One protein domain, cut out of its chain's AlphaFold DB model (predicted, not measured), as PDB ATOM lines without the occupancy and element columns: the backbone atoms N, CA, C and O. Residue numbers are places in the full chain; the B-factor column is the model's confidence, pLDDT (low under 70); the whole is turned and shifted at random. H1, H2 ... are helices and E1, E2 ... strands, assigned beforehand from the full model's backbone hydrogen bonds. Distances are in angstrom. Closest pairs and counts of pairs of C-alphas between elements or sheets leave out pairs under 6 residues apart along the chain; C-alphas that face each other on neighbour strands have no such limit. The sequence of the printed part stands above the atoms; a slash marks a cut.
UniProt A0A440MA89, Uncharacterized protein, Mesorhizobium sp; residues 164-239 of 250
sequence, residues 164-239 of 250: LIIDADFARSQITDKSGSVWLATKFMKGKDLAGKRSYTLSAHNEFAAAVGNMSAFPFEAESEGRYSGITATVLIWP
ATOM      1  N   LEU A 164     123.648 159.368  98.537       86.06
ATOM      2  CA  LEU A 164     123.059 158.183  99.154       86.06
ATOM      3  C   LEU A 164     122.741 158.528 100.607       86.06
ATOM      4  O   LEU A 164     123.641 158.896 101.357       86.06
ATOM      5  N   ILE A 165     121.474 158.416 100.976       89.19
ATOM      6  CA  ILE A 165     120.972 158.609 102.332       89.19
ATOM      7  C   ILE A 165     120.595 157.229 102.857       89.19
ATOM      8  O   ILE A 165     119.824 156.513 102.218       89.19
ATOM      9  N   ILE A 166     121.170 156.851 103.994       90.69
ATOM     10  CA  ILE A 166     120.920 155.576 104.658       90.69
ATOM     11  C   ILE A 166     120.975 155.776 106.172       90.69
ATOM     12  O   ILE A 166     121.812 156.530 106.669       90.69
ATOM     13  N   ASP A 167     120.089 155.100 106.899       87.88
ATOM     14  CA  ASP A 167     120.165 154.999 108.354       87.88
ATOM     15  C   ASP A 167     121.341 154.092 108.733       87.88
ATOM     16  O   ASP A 167     121.347 152.882 108.479       87.88
ATOM     17  N   ALA A 168     122.372 154.701 109.310       84.06
ATOM     18  CA  ALA A 168     123.607 154.011 109.634       84.06
ATOM     19  C   ALA A 168     123.431 152.981 110.765       84.06
ATOM     20  O   ALA A 168     124.120 151.959 110.761       84.06
ATOM     21  N   ASP A 169     122.512 153.208 111.706       85.69
ATOM     22  CA  ASP A 169     122.283 152.296 112.829       85.69
ATOM     23  C   ASP A 169     121.463 151.092 112.384       85.69
ATOM     24  O   ASP A 169     121.815 149.950 112.701       85.69
ATOM     25  N   PHE A 170     120.450 151.320 111.545       89.06
ATOM     26  CA  PHE A 170     119.749 150.226 110.887       89.06
ATOM     27  C   PHE A 170     120.712 149.396 110.032       89.06
ATOM     28  O   PHE A 170     120.768 148.181 110.210       89.06
ATOM     29  N   ALA A 171     121.525 150.027 109.175       87.69
ATOM     30  CA  ALA A 171     122.498 149.328 108.334       87.69
ATOM     31  C   ALA A 171     123.466 148.463 109.157       87.69
ATOM     32  O   ALA A 171     123.682 147.297 108.824       87.69
ATOM     33  N   ARG A 172     124.002 149.000 110.263       85.62
ATOM     34  CA  ARG A 172     124.877 148.253 111.180       85.62
ATOM     35  C   ARG A 172     124.165 147.087 111.855       85.62
ATOM     36  O   ARG A 172     124.765 146.025 111.975       85.62
ATOM     37  N   SER A 173     122.895 147.241 112.234       89.56
ATOM     38  CA  SER A 173     122.115 146.156 112.850       89.56
ATOM     39  C   SER A 173     121.886 144.947 111.928       89.56
ATOM     40  O   SER A 173     121.573 143.866 112.419       89.56
ATOM     41  N   GLN A 174     122.070 145.103 110.608       90.31
ATOM     42  CA  GLN A 174     121.953 144.003 109.640       90.31
ATOM     43  C   GLN A 174     123.247 143.194 109.474       90.31
ATOM     44  O   GLN A 174     123.218 142.093 108.919       90.31
ATOM     45  N   ILE A 175     124.386 143.735 109.911       87.19
ATOM     46  CA  ILE A 175     125.691 143.093 109.760       87.19
ATOM     47  C   ILE A 175     125.784 141.927 110.745       87.19
ATOM     48  O   ILE A 175     125.471 142.056 111.926       87.19
ATOM     49  N   THR A 176     126.255 140.782 110.256       86.19
ATOM     50  CA  THR A 176     126.497 139.588 111.076       86.19
ATOM     51  C   THR A 176     127.961 139.176 111.003       86.19
ATOM     52  O   THR A 176     128.713 139.647 110.154       86.19
ATOM     53  N   ASP A 177     128.363 138.237 111.858       81.94
ATOM     54  CA  ASP A 177     129.740 137.734 111.921       81.94
ATOM     55  C   ASP A 177     130.181 136.997 110.645       81.94
ATOM     56  O   ASP A 177     131.374 136.805 110.398       81.94
ATOM     57  N   LYS A 178     129.220 136.551 109.832       85.06
ATOM     58  CA  LYS A 178     129.451 135.846 108.570       85.06
ATOM     59  C   LYS A 178     129.389 136.827 107.411       85.06
ATOM     60  O   LYS A 178     128.647 137.797 107.476       85.06
ATOM     61  N   SER A 179     130.090 136.520 106.321       84.25
ATOM     62  CA  SER A 179     129.935 137.264 105.070       84.25
ATOM     63  C   SER A 179     128.482 137.238 104.617       84.25
ATOM     64  O   SER A 179     127.857 136.173 104.629       84.25
ATOM     65  N   GLY A 180     127.968 138.369 104.165       88.12
ATOM     66  CA  GLY A 180     126.582 138.447 103.749       88.12
ATOM     67  C   GLY A 180     126.272 139.688 102.940       88.12
ATOM     68  O   GLY A 180     127.116 140.559 102.722       88.12
ATOM     69  N   SER A 181     125.027 139.732 102.484       90.75
ATOM     70  CA  SER A 181     124.454 140.918 101.875       90.75
ATOM     71  C   SER A 181     122.986 141.055 102.242       90.75
ATOM     72  O   SER A 181     122.275 140.049 102.258       90.75
ATOM     73  N   VAL A 182     122.514 142.286 102.430       91.00
ATOM     74  CA  VAL A 182     121.081 142.610 102.432       91.00
ATOM     75  C   VAL A 182     120.782 143.637 101.357       91.00
ATOM     76  O   VAL A 182     121.613 144.478 101.018       91.00
ATOM     77  N   TRP A 183     119.573 143.556 100.820       91.19
ATOM     78  CA  TRP A 183     119.082 144.455  99.788       91.19
ATOM     79  C   TRP A 183     118.011 145.333 100.410       91.19
ATOM     80  O   TRP A 183     117.016 144.815 100.910       91.19
ATOM     81  N   LEU A 184     118.220 146.642 100.392       91.12
ATOM     82  CA  LEU A 184     117.317 147.629 100.968       91.12
ATOM     83  C   LEU A 184     116.468 148.272  99.879       91.12
ATOM     84  O   LEU A 184     116.992 148.687  98.838       91.12
ATOM     85  N   ALA A 185     115.168 148.392 100.132       89.75
ATOM     86  CA  ALA A 185     114.265 149.153  99.285       89.75
ATOM     87  C   ALA A 185     114.739 150.610  99.239       89.75
ATOM     88  O   ALA A 185     114.992 151.234 100.268       89.75
ATOM     89  N   THR A 186     114.921 151.152  98.039       91.69
ATOM     90  CA  THR A 186     115.536 152.467  97.855       91.69
ATOM     91  C   THR A 186     114.672 153.320  96.951       91.69
ATOM     92  O   THR A 186     114.386 152.933  95.821       91.69
ATOM     93  N   LYS A 187     114.287 154.509  97.413       90.19
ATOM     94  CA  LYS A 187     113.719 155.516  96.517       90.19
ATOM     95  C   LYS A 187     114.836 156.194  95.752       90.19
ATOM     96  O   LYS A 187     115.852 156.589  96.322       90.19
ATOM     97  N   PHE A 188     114.627 156.329  94.459       88.94
ATOM     98  CA  PHE A 188     115.543 156.973  93.546       88.94
ATOM     99  C   PHE A 188     114.913 158.251  93.013       88.94
ATOM    100  O   PHE A 188     113.735 158.269  92.668       88.94
ATOM    101  N   MET A 189     115.718 159.300  92.898       88.56
ATOM    102  CA  MET A 189     115.388 160.510  92.158       88.56
ATOM    103  C   MET A 189     116.577 160.912  91.293       88.56
ATOM    104  O   MET A 189     117.702 161.016  91.773       88.56
ATOM    105  N   LYS A 190     116.326 161.185  90.017       88.44
ATOM    106  CA  LYS A 190     117.247 161.837  89.090       88.44
ATOM    107  C   LYS A 190     116.752 163.253  88.853       88.44
ATOM    108  O   LYS A 190     115.589 163.443  88.509       88.44
ATOM    109  N   GLY A 191     117.639 164.232  88.962       85.75
ATOM    110  CA  GLY A 191     117.307 165.627  88.713       85.75
ATOM    111  C   GLY A 191     118.531 166.459  88.369       85.75
ATOM    112  O   GLY A 191     119.493 165.965  87.777       85.75
ATOM    113  N   LYS A 192     118.464 167.741  88.723       83.25
ATOM    114  CA  LYS A 192     119.587 168.675  88.662       83.25
ATOM    115  C   LYS A 192     119.887 169.192  90.066       83.25
ATOM    116  O   LYS A 192     118.957 169.394  90.846       83.25
ATOM    117  N   ASP A 193     121.160 169.385  90.388       77.56
ATOM    118  CA  ASP A 193     121.584 170.077  91.605       77.56
ATOM    119  C   ASP A 193     121.365 171.602  91.501       77.56
ATOM    120  O   ASP A 193     120.871 172.114  90.492       77.56
ATOM    121  N   LEU A 194     121.736 172.341  92.554       74.31
ATOM    122  CA  LEU A 194     121.632 173.809  92.594       74.31
ATOM    123  C   LEU A 194     122.477 174.507  91.512       74.31
ATOM    124  O   LEU A 194     122.180 175.641  91.155       74.31
ATOM    125  N   ALA A 195     123.497 173.832  90.974       75.88
ATOM    126  CA  ALA A 195     124.351 174.318  89.893       75.88
ATOM    127  C   ALA A 195     123.872 173.858  88.499       75.88
ATOM    128  O   ALA A 195     124.549 174.098  87.499       75.88
ATOM    129  N   GLY A 196     122.721 173.183  88.405       79.19
ATOM    130  CA  GLY A 196     122.156 172.689  87.151       79.19
ATOM    131  C   GLY A 196     122.797 171.403  86.613       79.19
ATOM    132  O   GLY A 196     122.406 170.947  85.533       79.19
ATOM    133  N   LYS A 197     123.744 170.791  87.337       79.88
ATOM    134  CA  LYS A 197     124.379 169.521  86.957       79.88
ATOM    135  C   LYS A 197     123.441 168.360  87.254       79.88
ATOM    136  O   LYS A 197     122.723 168.371  88.250       79.88
ATOM    137  N   ARG A 198     123.452 167.337  86.397       83.94
ATOM    138  CA  ARG A 198     122.671 166.108  86.607       83.94
ATOM    139  C   ARG A 198     123.070 165.461  87.930       83.94
ATOM    140  O   ARG A 198     124.250 165.214  88.124       83.94
ATOM    141  N   SER A 199     122.087 165.146  88.766       85.94
ATOM    142  CA  SER A 199     122.272 164.571  90.096       85.94
ATOM    143  C   SER A 199     121.351 163.380  90.336       85.94
ATOM    144  O   SER A 199     120.250 163.300  89.775       85.94
ATOM    145  N   TYR A 200     121.795 162.468  91.192       88.12
ATOM    146  CA  TYR A 200     121.049 161.305  91.650       88.12
ATOM    147  C   TYR A 200     120.915 161.305  93.166       88.12
ATOM    148  O   TYR A 200     121.902 161.394  93.878       88.12
ATOM    149  N   THR A 201     119.705 161.169  93.689       88.69
ATOM    150  CA  THR A 201     119.469 160.961  95.120       88.69
ATOM    151  C   THR A 201     118.884 159.577  95.329       88.69
ATOM    152  O   THR A 201     117.837 159.245  94.779       88.69
ATOM    153  N   LEU A 202     119.578 158.776  96.125       90.75
ATOM    154  CA  LEU A 202     119.164 157.461  96.589       90.75
ATOM    155  C   LEU A 202     118.839 157.578  98.078       90.75
ATOM    156  O   LEU A 202     119.680 158.017  98.858       90.75
ATOM    157  N   SER A 203     117.631 157.190  98.471       91.69
ATOM    158  CA  SER A 203     117.215 157.099  99.871       91.69
ATOM    159  C   SER A 203     116.912 155.644 100.191       91.69
ATOM    160  O   SER A 203     115.846 155.142  99.831       91.69
ATOM    161  N   ALA A 204     117.868 154.961 100.817       91.06
ATOM    162  CA  ALA A 204     117.697 153.596 101.287       91.06
ATOM    163  C   ALA A 204     116.828 153.613 102.550       91.06
ATOM    164  O   ALA A 204     117.160 154.274 103.534       91.06
ATOM    165  N   HIS A 205     115.694 152.922 102.495       85.62
ATOM    166  CA  HIS A 205     114.765 152.803 103.610       85.62
ATOM    167  C   HIS A 205     115.183 151.672 104.555       85.62
ATOM    168  O   HIS A 205     115.933 150.770 104.176       85.62
ATOM    169  N   ASN A 206     114.620 151.677 105.764       90.38
ATOM    170  CA  ASN A 206     114.800 150.619 106.764       90.38
ATOM    171  C   ASN A 206     113.914 149.394 106.460       90.38
ATOM    172  O   ASN A 206     113.286 148.821 107.346       90.38
ATOM    173  N   GLU A 207     113.826 149.026 105.182       89.31
ATOM    174  CA  GLU A 207     112.979 147.960 104.650       89.31
ATOM    175  C   GLU A 207     113.755 147.169 103.594       89.31
ATOM    176  O   GLU A 207     114.542 147.732 102.828       89.31
ATOM    177  N   PHE A 208     113.526 145.858 103.518       88.50
ATOM    178  CA  PHE A 208     114.179 145.015 102.517       88.50
ATOM    179  C   PHE A 208     113.529 145.159 101.137       88.50
ATOM    180  O   PHE A 208     112.312 145.287 101.009       88.50
ATOM    181  N   ALA A 209     114.339 145.097 100.082       85.88
ATOM    182  CA  ALA A 209     113.850 145.099  98.712       85.88
ATOM    183  C   ALA A 209     113.073 143.802  98.430       85.88
ATOM    184  O   ALA A 209     113.615 142.704  98.544       85.88
ATOM    185  N   ALA A 210     111.813 143.934  98.010       77.75
ATOM    186  CA  ALA A 210     110.919 142.796  97.795       77.75
ATOM    187  C   ALA A 210     111.344 141.861  96.640       77.75
ATOM    188  O   ALA A 210     110.928 140.705  96.608       77.75
ATOM    189  N   ALA A 211     112.157 142.337  95.690       72.25
ATOM    190  CA  ALA A 211     112.515 141.599  94.480       72.25
ATOM    191  C   ALA A 211     113.998 141.775  94.113       72.25
ATOM    192  O   ALA A 211     114.369 142.572  93.252       72.25
ATOM    193  N   VAL A 212     114.867 141.014  94.775       72.44
ATOM    194  CA  VAL A 212     116.306 140.995  94.484       72.44
ATOM    195  C   VAL A 212     116.567 140.378  93.107       72.44
ATOM    196  O   VAL A 212     116.096 139.284  92.810       72.44
ATOM    197  N   GLY A 213     117.329 141.076  92.260       67.38
ATOM    198  CA  GLY A 213     117.753 140.583  90.944       67.38
ATOM    199  C   GLY A 213     116.717 140.706  89.819       67.38
ATOM    200  O   GLY A 213     117.067 140.478  88.663       67.38
ATOM    201  N   ASN A 214     115.477 141.115  90.109       76.06
ATOM    202  CA  ASN A 214     114.479 141.380  89.075       76.06
ATOM    203  C   ASN A 214     114.426 142.873  88.718       76.06
ATOM    204  O   ASN A 214     113.740 143.655  89.369       76.06
ATOM    205  N   MET A 215     115.107 143.260  87.637       66.81
ATOM    206  CA  MET A 215     115.164 144.657  87.188       66.81
ATOM    207  C   MET A 215     113.794 145.252  86.822       66.81
ATOM    208  O   MET A 215     113.624 146.462  86.930       66.81
ATOM    209  N   SER A 216     112.806 144.435  86.429       74.88
ATOM    210  CA  SER A 216     111.458 144.934  86.104       74.88
ATOM    211  C   SER A 216     110.643 145.329  87.339       74.88
ATOM    212  O   SER A 216     109.660 146.053  87.209       74.88
ATOM    213  N   ALA A 217     111.066 144.906  88.535       73.81
ATOM    214  CA  ALA A 217     110.445 145.278  89.804       73.81
ATOM    215  C   ALA A 217     110.905 146.651  90.333       73.81
ATOM    216  O   ALA A 217     110.441 147.089  91.384       73.81
ATOM    217  N   PHE A 218     111.802 147.327  89.611       74.62
ATOM    218  CA  PHE A 218     112.350 148.637  89.957       74.62
ATOM    219  C   PHE A 218     111.870 149.682  88.939       74.62
ATOM    220  O   PHE A 218     112.609 150.026  88.014       74.62
ATOM    221  N   PRO A 219     110.599 150.125  89.026       76.12
ATOM    222  CA  PRO A 219     110.031 151.055  88.062       76.12
ATOM    223  C   PRO A 219     110.677 152.438  88.177       76.12
ATOM    224  O   PRO A 219     111.018 152.897  89.272       76.12
ATOM    225  N   PHE A 220     110.780 153.117  87.035       80.31
ATOM    226  CA  PHE A 220     111.210 154.508  86.926       80.31
ATOM    227  C   PHE A 220     110.150 155.291  86.157       80.31
ATOM    228  O   PHE A 220     109.805 154.927  85.033       80.31
ATOM    229  N   GLU A 221     109.668 156.379  86.742       78.44
ATOM    230  CA  GLU A 221     108.662 157.259  86.160       78.44
ATOM    231  C   GLU A 221     109.259 158.647  85.917       78.44
ATOM    232  O   GLU A 221     110.029 159.176  86.724       78.44
ATOM    233  N   ALA A 222     108.942 159.236  84.763       78.94
ATOM    234  CA  ALA A 222     109.300 160.617  84.471       78.94
ATOM    235  C   ALA A 222     108.294 161.544  85.163       78.94
ATOM    236  O   ALA A 222     107.106 161.499  84.859       78.94
ATOM    237  N   GLU A 223     108.770 162.399  86.064       73.44
ATOM    238  CA  GLU A 223     107.919 163.388  86.738       73.44
ATOM    239  C   GLU A 223     107.813 164.683  85.921       73.44
ATOM    240  O   GLU A 223     106.775 165.340  85.905       73.44
ATOM    241  N   SER A 224     108.899 165.069  85.243       74.50
ATOM    242  CA  SER A 224     108.961 166.217  84.334       74.50
ATOM    243  C   SER A 224     110.210 166.152  83.447       74.50
ATOM    244  O   SER A 224     111.012 165.219  83.544       74.50
ATOM    245  N   GLU A 225     110.403 167.132  82.559       74.50
ATOM    246  CA  GLU A 225     111.565 167.170  81.668       74.50
ATOM    247  C   GLU A 225     112.886 167.144  82.463       74.50
ATOM    248  O   GLU A 225     113.271 168.092  83.147       74.50
ATOM    249  N   GLY A 226     113.586 166.008  82.396       70.44
ATOM    250  CA  GLY A 226     114.853 165.796  83.095       70.44
ATOM    251  C   GLY A 226     114.742 165.402  84.575       70.44
ATOM    252  O   GLY A 226     115.791 165.222  85.196       70.44
ATOM    253  N   ARG A 227     113.530 165.216  85.123       78.69
ATOM    254  CA  ARG A 227     113.299 164.667  86.470       78.69
ATOM    255  C   ARG A 227     112.630 163.301  86.403       78.69
ATOM    256  O   ARG A 227     111.597 163.140  85.762       78.69
ATOM    257  N   TYR A 228     113.225 162.329  87.081       84.75
ATOM    258  CA  TYR A 228     112.706 160.967  87.166       84.75
ATOM    259  C   TYR A 228     112.719 160.528  88.618       84.75
ATOM    260  O   TYR A 228     113.688 160.816  89.320       84.75
ATOM    261  N   SER A 229     111.712 159.785  89.049       87.75
ATOM    262  CA  SER A 229     111.726 159.103  90.337       87.75
ATOM    263  C   SER A 229     111.353 157.640  90.167       87.75
ATOM    264  O   SER A 229     110.947 157.201  89.094       87.75
ATOM    265  N   GLY A 230     111.598 156.836  91.191       88.25
ATOM    266  CA  GLY A 230     111.317 155.416  91.111       88.25
ATOM    267  C   GLY A 230     111.750 154.655  92.343       88.25
ATOM    268  O   GLY A 230     112.201 155.230  93.340       88.25
ATOM    269  N   ILE A 231     111.632 153.339  92.245       86.25
ATOM    270  CA  ILE A 231     112.091 152.405  93.267       86.25
ATOM    271  C   ILE A 231     113.260 151.625  92.679       86.25
ATOM    272  O   ILE A 231     113.202 151.166  91.548       86.25
ATOM    273  N   THR A 232     114.325 151.484  93.454       87.94
ATOM    274  CA  THR A 232     115.507 150.672  93.164       87.94
ATOM    275  C   THR A 232     115.909 149.905  94.430       87.94
ATOM    276  O   THR A 232     115.183 149.910  95.430       87.94
ATOM    277  N   ALA A 233     117.068 149.255  94.416       89.25
ATOM    278  CA  ALA A 233     117.661 148.635  95.591       89.25
ATOM    279  C   ALA A 233     119.052 149.204  95.895       89.25
ATOM    280  O   ALA A 233     119.818 149.531  94.989       89.25
ATOM    281  N   THR A 234     119.390 149.256  97.181       88.94
ATOM    282  CA  THR A 234     120.756 149.470  97.675       88.94
ATOM    283  C   THR A 234     121.225 148.169  98.299       88.94
ATOM    284  O   THR A 234     120.511 147.592  99.116       88.94
ATOM    285  N   VAL A 235     122.415 147.699  97.937       88.62
ATOM    286  CA  VAL A 235     122.977 146.470  98.509       88.62
ATOM    287  C   VAL A 235     124.001 146.831  99.568       88.62
ATOM    288  O   VAL A 235     124.985 147.507  99.276       88.62
ATOM    289  N   LEU A 236     123.777 146.353 100.788       87.00
ATOM    290  CA  LEU A 236     124.802 146.298 101.819       87.00
ATOM    291  C   LEU A 236     125.511 144.960 101.689       87.00
ATOM    292  O   LEU A 236     124.851 143.926 101.692       87.00
ATOM    293  N   ILE A 237     126.834 144.979 101.566       87.56
ATOM    294  CA  ILE A 237     127.672 143.780 101.463       87.56
ATOM    295  C   ILE A 237     128.748 143.897 102.529       87.56
ATOM    296  O   ILE A 237     129.380 144.947 102.642       87.56
ATOM    297  N   TRP A 238     128.971 142.830 103.290       85.50
ATOM    298  CA  TRP A 238     130.035 142.800 104.283       85.50
ATOM    299  C   TRP A 238     130.849 141.504 104.201       85.50
ATOM    300  O   TRP A 238     130.297 140.421 103.954       85.50
ATOM    301  N   PRO A 239     132.176 141.604 104.393       79.56
ATOM    302  CA  PRO A 239     133.034 140.438 104.556       79.56
ATOM    303  C   PRO A 239     132.711 139.734 105.885       79.56
ATOM    304  O   PRO A 239     132.046 140.316 106.743       79.56
TER     305      PRO A 239
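Overview. This is residues 164 to 239 of the 250 residues of an uncharacterized protein of Mesorhizobium sp (UniProt A0A440MA89). The domain is one long, strongly twisted antiparallel sheet built of two hairpins side by side, E1 with E2 and E3 with E4, with the long strands E1 and E4 next to each other in the middle. The short helix H1 packs over one face near one end of the sheet, and a long link, residues 209 to 219, loops from the edge strand E2 to the other edge strand, E3. The printed part has 76 residues, with one named helix and four named strands in the order H1 E1 E2 E3 E4 along the chain; across the sheet the order is E2, E1, E4, E3, with each neighbour pair antiparallel. The class is mostly strand, with 41 of the 47 residues in named elements held by strands. The whole is loose, with a radius of gyration of the C-alphas of 14.2 A, and elongated, spanning 45 by 28 by 18 A.

Along the chain. The printed part begins at Leu 164, whose C-alpha is at (123.059, 158.183, 99.154). H1 is residues 168 to 173, 8.6 A from first to last C-alpha, and its C-alpha 168 is at (123.607, 154.011, 109.634). E1, the longest strand, is residues 180 to 192 and measures 34.5 A; it bends by 60 degrees at residue 185. E2 is residues 198 to 208, 27.8 A long, and bends by 66 degrees at residue 205. E3 is residues 220 to 224 and measures 12.2 A. E4 is residues 227 to 238, 32.8 A long, and bends by 62 degrees at residue 230. E4 ends with C-alpha 238 at (130.035, 142.800, 104.283).

Arrangement. In the sheet, E1 and E4 are inner strands, and E2 and E3 are edge strands. E1 and E2 form a hairpin, antiparallel with 145 degrees between their directions; N 187 and O 203 are 2.9 A apart, and N 201 and O 189 are 2.8 A apart, both within hydrogen-bond range. E1 and E4 are antiparallel at 154 degrees, and their C-alphas 181 and 237 face each other at 4.3 A. N 184 and O 234, at 2.8 A, and N 230 and O 188, at 3.0 A, are within hydrogen-bond range. E3 and E4 form the second hairpin, antiparallel at 142 degrees, with N 221 and O 229 within hydrogen-bond range at 2.8 A. E2 and E3 are apart. Residues 164 to 165 pair parallel with residues 202 to 203 of E2. H1 is on the sheet at a height over the sheet of 9.3 A; it lies over E1 and runs along the strands, at 7 degrees to E1 on the local plane. The closest C-alphas of H1 and E2 are those of Phe 170 and Asn 206, 6.5 A apart. Those of H1 and E4 are Ala 171 and Leu 236, 7.5 A apart. In H1 every O i to N i+4 pair is within hydrogen-bond range.

Size, cuts and confidence. The two C-alphas farthest apart are those of Asp 177 and Glu 225, at 46.0 A. From edge to edge of the sheet the strands' lines turn by 45 degrees, and its C-alphas lie up to 7.6 A off their best plane. The printed part has no cut. The link from E2 to E3, with 11 residues, is long; those from E1 to E2 and from E3 to E4 are tight, and that from H1 to E1 is short. The mean pLDDT of the printed part is 83.9, and the model's confidence is under 70 at residues 213 and 215, both in the long link.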